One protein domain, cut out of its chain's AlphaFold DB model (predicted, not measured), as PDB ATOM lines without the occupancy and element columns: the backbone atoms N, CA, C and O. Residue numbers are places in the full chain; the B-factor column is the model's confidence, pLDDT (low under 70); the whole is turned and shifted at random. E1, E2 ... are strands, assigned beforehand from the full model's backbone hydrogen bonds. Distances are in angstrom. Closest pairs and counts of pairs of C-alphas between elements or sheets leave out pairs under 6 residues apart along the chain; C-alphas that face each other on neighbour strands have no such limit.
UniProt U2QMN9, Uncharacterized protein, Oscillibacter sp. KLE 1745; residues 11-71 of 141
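AT A GLANCE: This is residues 11 to 71 of the 141 residues of an uncharacterized protein of Oscillibacter sp. KLE 1745 (UniProt U2QMN9). What shape do these atoms make? The hairpin E4 and E5 and the strand pair E3 and E6 come together as a small, loosely formed body, with the hairpin E1 and E2 at one end and the loops of residues 30 to 41 and 55 to 64 toward the other. What is it built of? The printed part has 61 residues, no named helix and six named strands, E1 to E6 in chain order, in three antiparallel two-stranded sheets; the class is all strand, though 25 residues, under half, are in named strands. How large is it? It is compact, with a radius of gyration of the C-alphas of 11.5 A and spans of 31 by 22 by 16 A.

IN THESE COORDINATES: Where do the strands run? E1 is residues 11 to 15, from C-alpha 11 at (25.631, 5.560, 97.669), and E2, residues 18 to 23, is 16.4 A long. E3 is residues 27 to 29, E4 42 to 45 and E5 51 to 54. Where does the last one end? E6, residues 65 to 67, ends at C-alpha 67 at (22.715, -4.862, 92.973).

HOW THE PARTS SIT: Which strands pair? In the hairpin E1 and E2, N 13 and O 20 are 2.9 A apart; in E3 and E6, N 27 and O 67 are 2.8 A apart; in the hairpin E4 and E5, N 42 and O 54 are 2.8 A apart. How near are the sheets? The closest C-alphas of E4 and E6, Leu 45 and Ala 67, are 5.3 A apart; those of E3 and E5, Tyr 29 and Gly 54, 5.5 A; those of E1 and E4, Ile 13 and Leu 45, 7.9 A. E2 and E6 are apart.

THE WHOLE: Is anything missing or long? The printed part has no cut, and the link E3 to E4, 12 residues, is long. Where is confidence low? Residue 39 is under 70, and the mean pLDDT of the printed part is 88.4.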
ATOM      1  N   ILE A  11      26.629   5.760  96.620       95.69
ATOM      2  CA  ILE A  11      25.631   5.560  97.669       95.69
ATOM      3  C   ILE A  11      26.242   4.782  98.835       95.69
ATOM      4  O   ILE A  11      27.342   4.240  98.739       95.69
ATOM      5  N   ARG A  12      25.533   4.746  99.965       94.81
ATOM      6  CA  ARG A  12      25.918   3.957 101.138       94.81
ATOM      7  C   ARG A  12      24.850   2.920 101.429       94.81
ATOM      8  O   ARG A  12      23.698   3.282 101.641       94.81
ATOM      9  N   ILE A  13      25.254   1.659 101.489       95.00
ATOM     10  CA  ILE A  13      24.383   0.528 101.802       95.00
ATOM     11  C   ILE A  13      24.866  -0.084 103.117       95.00
ATOM     12  O   ILE A  13      26.071  -0.238 103.340       95.00
ATOM     13  N   ARG A  14      23.941  -0.405 104.025       93.69
ATOM     14  CA  ARG A  14      24.289  -1.107 105.266       93.69
ATOM     15  C   ARG A  14      24.403  -2.599 105.006       93.69
ATOM     16  O   ARG A  14      23.477  -3.175 104.468       93.69
ATOM     17  N   SER A  15      25.491  -3.219 105.449       91.19
ATOM     18  CA  SER A  15      25.717  -4.663 105.357       91.19
ATOM     19  C   SER A  15      26.439  -5.152 106.608       91.19
ATOM     20  O   SER A  15      27.458  -4.578 106.993       91.19
ATOM     21  N   GLY A  16      25.889  -6.159 107.297       83.31
ATOM     22  CA  GLY A  16      26.526  -6.761 108.480       83.31
ATOM     23  C   GLY A  16      26.926  -5.757 109.574       83.31
ATOM     24  O   GLY A  16      27.995  -5.878 110.166       83.31
ATOM     25  N   GLY A  17      26.124  -4.708 109.792       83.62
ATOM     26  CA  GLY A  17      26.418  -3.645 110.768       83.62
ATOM     27  C   GLY A  17      27.448  -2.599 110.316       83.62
ATOM     28  O   GLY A  17      27.707  -1.646 111.048       83.62
ATOM     29  N   ARG A  18      28.007  -2.723 109.107       86.25
ATOM     30  CA  ARG A  18      28.932  -1.756 108.499       86.25
ATOM     31  C   ARG A  18      28.243  -0.968 107.387       86.25
ATOM     32  O   ARG A  18      27.252  -1.411 106.812       86.25
ATOM     33  N   SER A  19      28.765   0.219 107.087       89.88
ATOM     34  CA  SER A  19      28.362   1.000 105.914       89.88
ATOM     35  C   SER A  19      29.350   0.731 104.786       89.88
ATOM     36  O   SER A  19      30.529   1.048 104.929       89.88
ATOM     37  N   VAL A  20      28.870   0.198 103.668       91.19
ATOM     38  CA  VAL A  20      29.652  -0.010 102.445       91.19
ATOM     39  C   VAL A  20      29.335   1.124 101.474       91.19
ATOM     40  O   VAL A  20      28.176   1.524 101.351       91.19
ATOM     41  N   VAL A  21      30.358   1.691 100.835       92.62
ATOM     42  CA  VAL A  21      30.186   2.681  99.762       92.62
ATOM     43  C   VAL A  21      30.109   1.923  98.442       92.62
ATOM     44  O   VAL A  21      30.952   1.069  98.190       92.62
ATOM     45  N   CYS A  22      29.109   2.219  97.620       94.12
ATOM     46  CA  CYS A  22      28.879   1.568  96.329       94.12
ATOM     47  C   CYS A  22      28.707   2.608  95.225       94.12
ATOM     48  O   CYS A  22      28.304   3.739  95.511       94.12
ATOM     49  N   ASP A  23      28.982   2.228  93.977       94.81
ATOM     50  CA  ASP A  23      28.619   3.042  92.816       94.81
ATOM     51  C   ASP A  23      27.111   3.312  92.834       94.81
ATOM     52  O   ASP A  23      26.316   2.426  93.143       94.81
ATOM     53  N   ALA A  24      26.698   4.547  92.533       95.31
ATOM     54  CA  ALA A  24      25.279   4.905  92.546       95.31
ATOM     55  C   ALA A  24      24.497   4.293  91.375       95.31
ATOM     56  O   ALA A  24      23.274   4.193  91.446       95.31
ATOM     57  N   ALA A  25      25.192   3.910  90.301       94.19
ATOM     58  CA  ALA A  25      24.586   3.248  89.160       94.19
ATOM     59  C   ALA A  25      24.247   1.789  89.526       94.19
ATOM     60  O   ALA A  25      25.159   1.016  89.831       94.19
ATOM     61  N   PRO A  26      22.962   1.397  89.508       94.19
ATOM     62  CA  PRO A  26      22.585   0.012  89.736       94.19
ATOM     63  C   PRO A  26      23.063  -0.880  88.588       94.19
ATOM     64  O   PRO A  26      23.091  -0.471  87.428       94.19
ATOM     65  N   ILE A  27      23.373  -2.128  88.922       92.94
ATOM     66  CA  ILE A  27      23.745  -3.180  87.980       92.94
ATOM     67  C   ILE A  27      22.720  -4.300  88.094       92.94
ATOM     68  O   ILE A  27      22.433  -4.803  89.182       92.94
ATOM     69  N   THR A  28      22.181  -4.713  86.956       94.19
ATOM     70  CA  THR A  28      21.415  -5.952  86.867       94.19
ATOM     71  C   THR A  28      22.376  -7.133  86.928       94.19
ATOM     72  O   THR A  28      23.397  -7.119  86.244       94.19
ATOM     73  N   TYR A  29      22.067  -8.148  87.731       92.88
ATOM     74  CA  TYR A  29      22.928  -9.322  87.867       92.88
ATOM     75  C   TYR A  29      22.187 -10.629  87.593       92.88
ATOM     76  O   TYR A  29      20.967 -10.739  87.750       92.88
ATOM     77  N   TRP A  30      22.965 -11.636  87.208       93.00
ATOM     78  CA  TRP A  30      22.528 -13.009  86.990       93.00
ATOM     79  C   TRP A  30      23.293 -13.961  87.904       93.00
ATOM     80  O   TRP A  30      24.385 -13.636  88.385       93.00
ATOM     81  N   HIS A  31      22.735 -15.156  88.114       87.31
ATOM     82  CA  HIS A  31      23.464 -16.239  88.761       87.31
ATOM     83  C   HIS A  31      24.743 -16.546  87.988       87.31
ATOM     84  O   HIS A  31      24.762 -16.599  86.755       87.31
ATOM     85  N   VAL A  32      25.812 -16.766  88.739       84.62
ATOM     86  CA  VAL A  32      27.053 -17.286  88.191       84.62
ATOM     87  C   VAL A  32      26.811 -18.729  87.745       84.62
ATOM     88  O   VAL A  32      26.219 -19.513  88.484       84.62
ATOM     89  N   ARG A  33      27.236 -19.072  86.526       82.81
ATOM     90  CA  ARG A  33      27.125 -20.442  86.004       82.81
ATOM     91  C   ARG A  33      28.114 -21.362  86.718       82.81
ATOM     92  O   ARG A  33      29.215 -20.932  87.060       82.81
ATOM     93  N   ASP A  34      27.752 -22.632  86.867       77.81
ATOM     94  CA  ASP A  34      28.677 -23.640  87.385       77.81
ATOM     95  C   ASP A  34      29.948 -23.697  86.528       77.81
ATOM     96  O   ASP A  34      29.889 -23.776  85.299       77.81
ATOM     97  N   GLY A  35      31.104 -23.620  87.189       76.44
ATOM     98  CA  GLY A  35      32.413 -23.618  86.533       76.44
ATOM     99  C   GLY A  35      32.829 -22.291  85.886       76.44
ATOM    100  O   GLY A  35      33.852 -22.272  85.206       76.44
ATOM    101  N   ALA A  36      32.086 -21.194  86.084       74.94
ATOM    102  CA  ALA A  36      32.498 -19.877  85.598       74.94
ATOM    103  C   ALA A  36      33.860 -19.463  86.175       74.94
ATOM    104  O   ALA A  36      34.186 -19.744  87.335       74.94
ATOM    105  N   ALA A  37      34.653 -18.763  85.367       74.19
ATOM    106  CA  ALA A  37      35.935 -18.248  85.821       74.19
ATOM    107  C   ALA A  37      35.723 -17.138  86.861       74.19
ATOM    108  O   ALA A  37      34.768 -16.364  86.786       74.19
ATOM    109  N   MET A  38      36.653 -16.994  87.811       70.06
ATOM    110  CA  MET A  38      36.603 -15.909  88.805       70.06
ATOM    111  C   MET A  38      36.536 -14.517  88.157       70.06
ATOM    112  O   MET A  38      35.926 -13.615  88.716       70.06
ATOM    113  N   SER A  39      37.110 -14.353  86.961       69.94
ATOM    114  CA  SER A  39      37.053 -13.117  86.170       69.94
ATOM    115  C   SER A  39      35.654 -12.756  85.662       69.94
ATOM    116  O   SER A  39      35.429 -11.621  85.259       69.94
ATOM    117  N   GLU A  40      34.719 -13.707  85.651       72.25
ATOM    118  CA  GLU A  40      33.335 -13.508  85.203       72.25
ATOM    119  C   GLU A  40      32.380 -13.186  86.364       72.25
ATOM    120  O   GLU A  40      31.200 -12.893  86.142       72.25
ATOM    121  N   MET A  41      32.885 -13.244  87.602       83.00
ATOM    122  CA  MET A  41      32.128 -13.013  88.825       83.00
ATOM    123  C   MET A  41      32.443 -11.632  89.394       83.00
ATOM    124  O   MET A  41      33.599 -11.269  89.601       83.00
ATOM    125  N   LEU A  42      31.402 -10.879  89.727       83.06
ATOM    126  CA  LEU A  42      31.499  -9.655  90.505       83.06
ATOM    127  C   LEU A  42      30.989  -9.909  91.919       83.06
ATOM    128  O   LEU A  42      29.927 -10.502  92.110       83.06
ATOM    129  N   SER A  43      31.726  -9.402  92.907       86.50
ATOM    130  CA  SER A  43      31.168  -9.177  94.238       86.50
ATOM    131  C   SER A  43      30.236  -7.968  94.160       86.50
ATOM    132  O   SER A  43      30.650  -6.871  93.770       86.50
ATOM    133  N   LEU A  44      28.962  -8.187  94.474       91.25
ATOM    134  CA  LEU A  44      27.901  -7.190  94.392       91.25
ATOM    135  C   LEU A  44      27.161  -7.108  95.726       91.25
ATOM    136  O   LEU A  44      27.096  -8.077  96.484       91.25
ATOM    137  N   LEU A  45      26.577  -5.944  95.995       94.00
ATOM    138  CA  LEU A  45      25.801  -5.692  97.201       94.00
ATOM    139  C   LEU A  45      24.357  -5.344  96.838       94.00
ATOM    140  O   LEU A  45      24.107  -4.397  96.090       94.00
ATOM    141  N   THR A  46      23.396  -6.107  97.350       94.38
ATOM    142  CA  THR A  46      21.972  -5.847  97.103       94.38
ATOM    143  C   THR A  46      21.512  -4.584  97.848       94.38
ATOM    144  O   THR A  46      22.135  -4.195  98.843       94.38
ATOM    145  N   PRO A  47      20.394  -3.945  97.443       94.00
ATOM    146  CA  PRO A  47      19.822  -2.814  98.182       94.00
ATOM    147  C   PRO A  47      19.551  -3.114  99.667       94.00
ATOM    148  O   PRO A  47      19.597  -2.210 100.498       94.00
ATOM    149  N   ASN A  48      19.305  -4.386  99.999       92.94
ATOM    150  CA  ASN A  48      19.025  -4.856 101.357       92.94
ATOM    151  C   ASN A  48      20.295  -5.150 102.174       92.94
ATOM    152  O   ASN A  48      20.194  -5.549 103.332       92.94
ATOM    153  N   GLY A  49      21.485  -4.961 101.594       91.75
ATOM    154  CA  GLY A  49      22.753  -5.165 102.290       91.75
ATOM    155  C   GLY A  49      23.325  -6.574 102.216       91.75
ATOM    156  O   GLY A  49      24.269  -6.877 102.948       91.75
ATOM    157  N   GLU A  50      22.778  -7.435 101.365       92.56
ATOM    158  CA  GLU A  50      23.288  -8.789 101.162       92.56
ATOM    159  C   GLU A  50      24.454  -8.775 100.171       92.56
ATOM    160  O   GLU A  50      24.361  -8.163  99.106       92.56
ATOM    161  N   SER A  51      25.555  -9.441 100.526       90.19
ATOM    162  CA  SER A  51      26.700  -9.625  99.634       90.19
ATOM    163  C   SER A  51      26.497 -10.882  98.804       90.19
ATOM    164  O   SER A  51      26.341 -11.968  99.357       90.19
ATOM    165  N   ILE A  52      26.567 -10.741  97.487       90.31
ATOM    166  CA  ILE A  52      26.351 -11.825  96.530       90.31
ATOM    167  C   ILE A  52      27.480 -11.864  95.497       90.31
ATOM    168  O   ILE A  52      28.165 -10.866  95.264       90.31
ATOM    169  N   TYR A  53      27.646 -13.015  94.850       87.94
ATOM    170  CA  TYR A  53      28.419 -13.125  93.616       87.94
ATOM    171  C   TYR A  53      27.454 -13.228  92.443       87.94
ATOM    172  O   TYR A  53      26.562 -14.076  92.437       87.94
ATOM    173  N   GLY A  54      27.630 -12.354  91.458       88.62
ATOM    174  CA  GLY A  54      26.802 -12.324  90.261       88.62
ATOM    175  C   GLY A  54      27.629 -11.989  89.035       88.62
ATOM    176  O   GLY A  54      28.720 -11.433  89.138       88.62
ATOM    177  N   THR A  55      27.105 -12.316  87.864       88.06
ATOM    178  CA  THR A  55      27.664 -11.830  86.599       88.06
ATOM    179  C   THR A  55      26.813 -10.667  86.089       88.06
ATOM    180  O   THR A  55      25.594 -10.728  86.252       88.06
ATOM    181  N   PRO A  56      27.397  -9.608  85.496       85.25
ATOM    182  CA  PRO A  56      26.645  -8.547  84.822       85.25
ATOM    183  C   PRO A  56      26.298  -8.915  83.367       85.25
ATOM    184  O   PRO A  56      25.685  -8.121  82.655       85.25
ATOM    185  N   ALA A  57      26.729 -10.088  82.893       81.44
ATOM    186  CA  ALA A  57      26.580 -10.515  81.511       81.44
ATOM    187  C   ALA A  57      25.420 -11.510  81.373       81.44
ATOM    188  O   ALA A  57      25.566 -12.712  81.604       81.44
ATOM    189  N   GLY A  58      24.255 -11.017  80.956       82.25
ATOM    190  CA  GLY A  58      23.100 -11.863  80.679       82.25
ATOM    191  C   GLY A  58      22.004 -11.156  79.891       82.25
ATOM    192  O   GLY A  58      22.033  -9.946  79.673       82.25
ATOM    193  N   LYS A  59      21.021 -11.935  79.429       86.19
ATOM    194  CA  LYS A  59      19.811 -11.383  78.807       86.19
ATOM    195  C   LYS A  59      18.902 -10.809  79.888       86.19
ATOM    196  O   LYS A  59      18.624 -11.509  80.862       86.19
ATOM    197  N   LEU A  60      18.413  -9.583  79.688       86.31
ATOM    198  CA  LEU A  60      17.600  -8.840  80.665       86.31
ATOM    199  C   LEU A  60      16.405  -9.639  81.205       86.31
ATOM    200  O   LEU A  60      16.134  -9.594  82.398       86.31
ATOM    201  N   GLU A  61      15.754 -10.425  80.351       89.81
ATOM    202  CA  GLU A  61      14.620 -11.296  80.699       89.81
ATOM    203  C   GLU A  61      14.927 -12.353  81.776       89.81
ATOM    204  O   GLU A  61      14.014 -12.819  82.448       89.81
ATOM    205  N   ASN A  62      16.202 -12.707  81.963       88.81
ATOM    206  CA  ASN A  62      16.649 -13.729  82.914       88.81
ATOM    207  C   ASN A  62      17.337 -13.134  84.151       88.81
ATOM    208  O   ASN A  62      18.001 -13.859  84.892       88.81
ATOM    209  N   ALA A  63      17.275 -11.812  84.324       90.62
ATOM    210  CA  ALA A  63      17.915 -11.134  85.439       90.62
ATOM    211  C   ALA A  63      17.378 -11.637  86.783       90.62
ATOM    212  O   ALA A  63      16.170 -11.769  86.968       90.62
ATOM    213  N   VAL A  64      18.283 -11.867  87.734       92.50
ATOM    214  CA  VAL A  64      17.922 -12.293  89.096       92.50
ATOM    215  C   VAL A  64      17.497 -11.092  89.931       92.50
ATOM    216  O   VAL A  64      16.595 -11.185  90.759       92.50
ATOM    217  N   GLY A  65      18.130  -9.944  89.704       92.94
ATOM    218  CA  GLY A  65      17.793  -8.724  90.410       92.94
ATOM    219  C   GLY A  65      18.745  -7.583  90.101       92.94
ATOM    220  O   GLY A  65      19.495  -7.604  89.123       92.94
ATOM    221  N   VAL A  66      18.698  -6.583  90.974       94.25
ATOM    222  CA  VAL A  66      19.552  -5.399  90.928       94.25
ATOM    223  C   VAL A  66      20.458  -5.390  92.151       94.25
ATOM    224  O   VAL A  66      20.019  -5.668  93.267       94.25
ATOM    225  N   ALA A  67      21.717  -5.045  91.936       95.38
ATOM    226  CA  ALA A  67      22.715  -4.862  92.973       95.38
ATOM    227  C   ALA A  67      23.618  -3.674  92.624       95.38
ATOM    228  O   ALA A  67      23.468  -3.036  91.583       95.38
ATOM    229  N   TYR A  68      24.556  -3.367  93.509       94.69
ATOM    230  CA  TYR A  68      25.508  -2.282  93.338       94.69
ATOM    231  C   TYR A  68      26.925  -2.810  93.485       94.69
ATOM    232  O   TYR A  68      27.196  -3.680  94.317       94.69
ATOM    233  N   HIS A  69      27.838  -2.271  92.683       90.88
ATOM    234  CA  HIS A  69      29.248  -2.598  92.812       90.88
ATOM    235  C   HIS A  69      29.849  -1.827  93.998       90.88
ATOM    236  O   HIS A  69      29.635  -0.613  94.100       90.88
ATOM    237  N   PRO A  70      30.565  -2.491  94.927       90.75
ATOM    238  CA  PRO A  70      31.341  -1.795  95.943       90.75
ATOM    239  C   PRO A  70      32.283  -0.784  95.291       90.75
ATOM    240  O   PRO A  70      33.017  -1.108  94.364       90.75
ATOM    241  N   HIS A  71      32.252   0.450  95.778       90.44
ATOM    242  CA  HIS A  71      33.051   1.522  95.221       90.44
ATOM    243  C   HIS A  71      34.456   1.458  95.800       90.44
ATOM    244  O   HIS A  71      34.671   1.722  96.984       90.44
TER     245      HIS A  71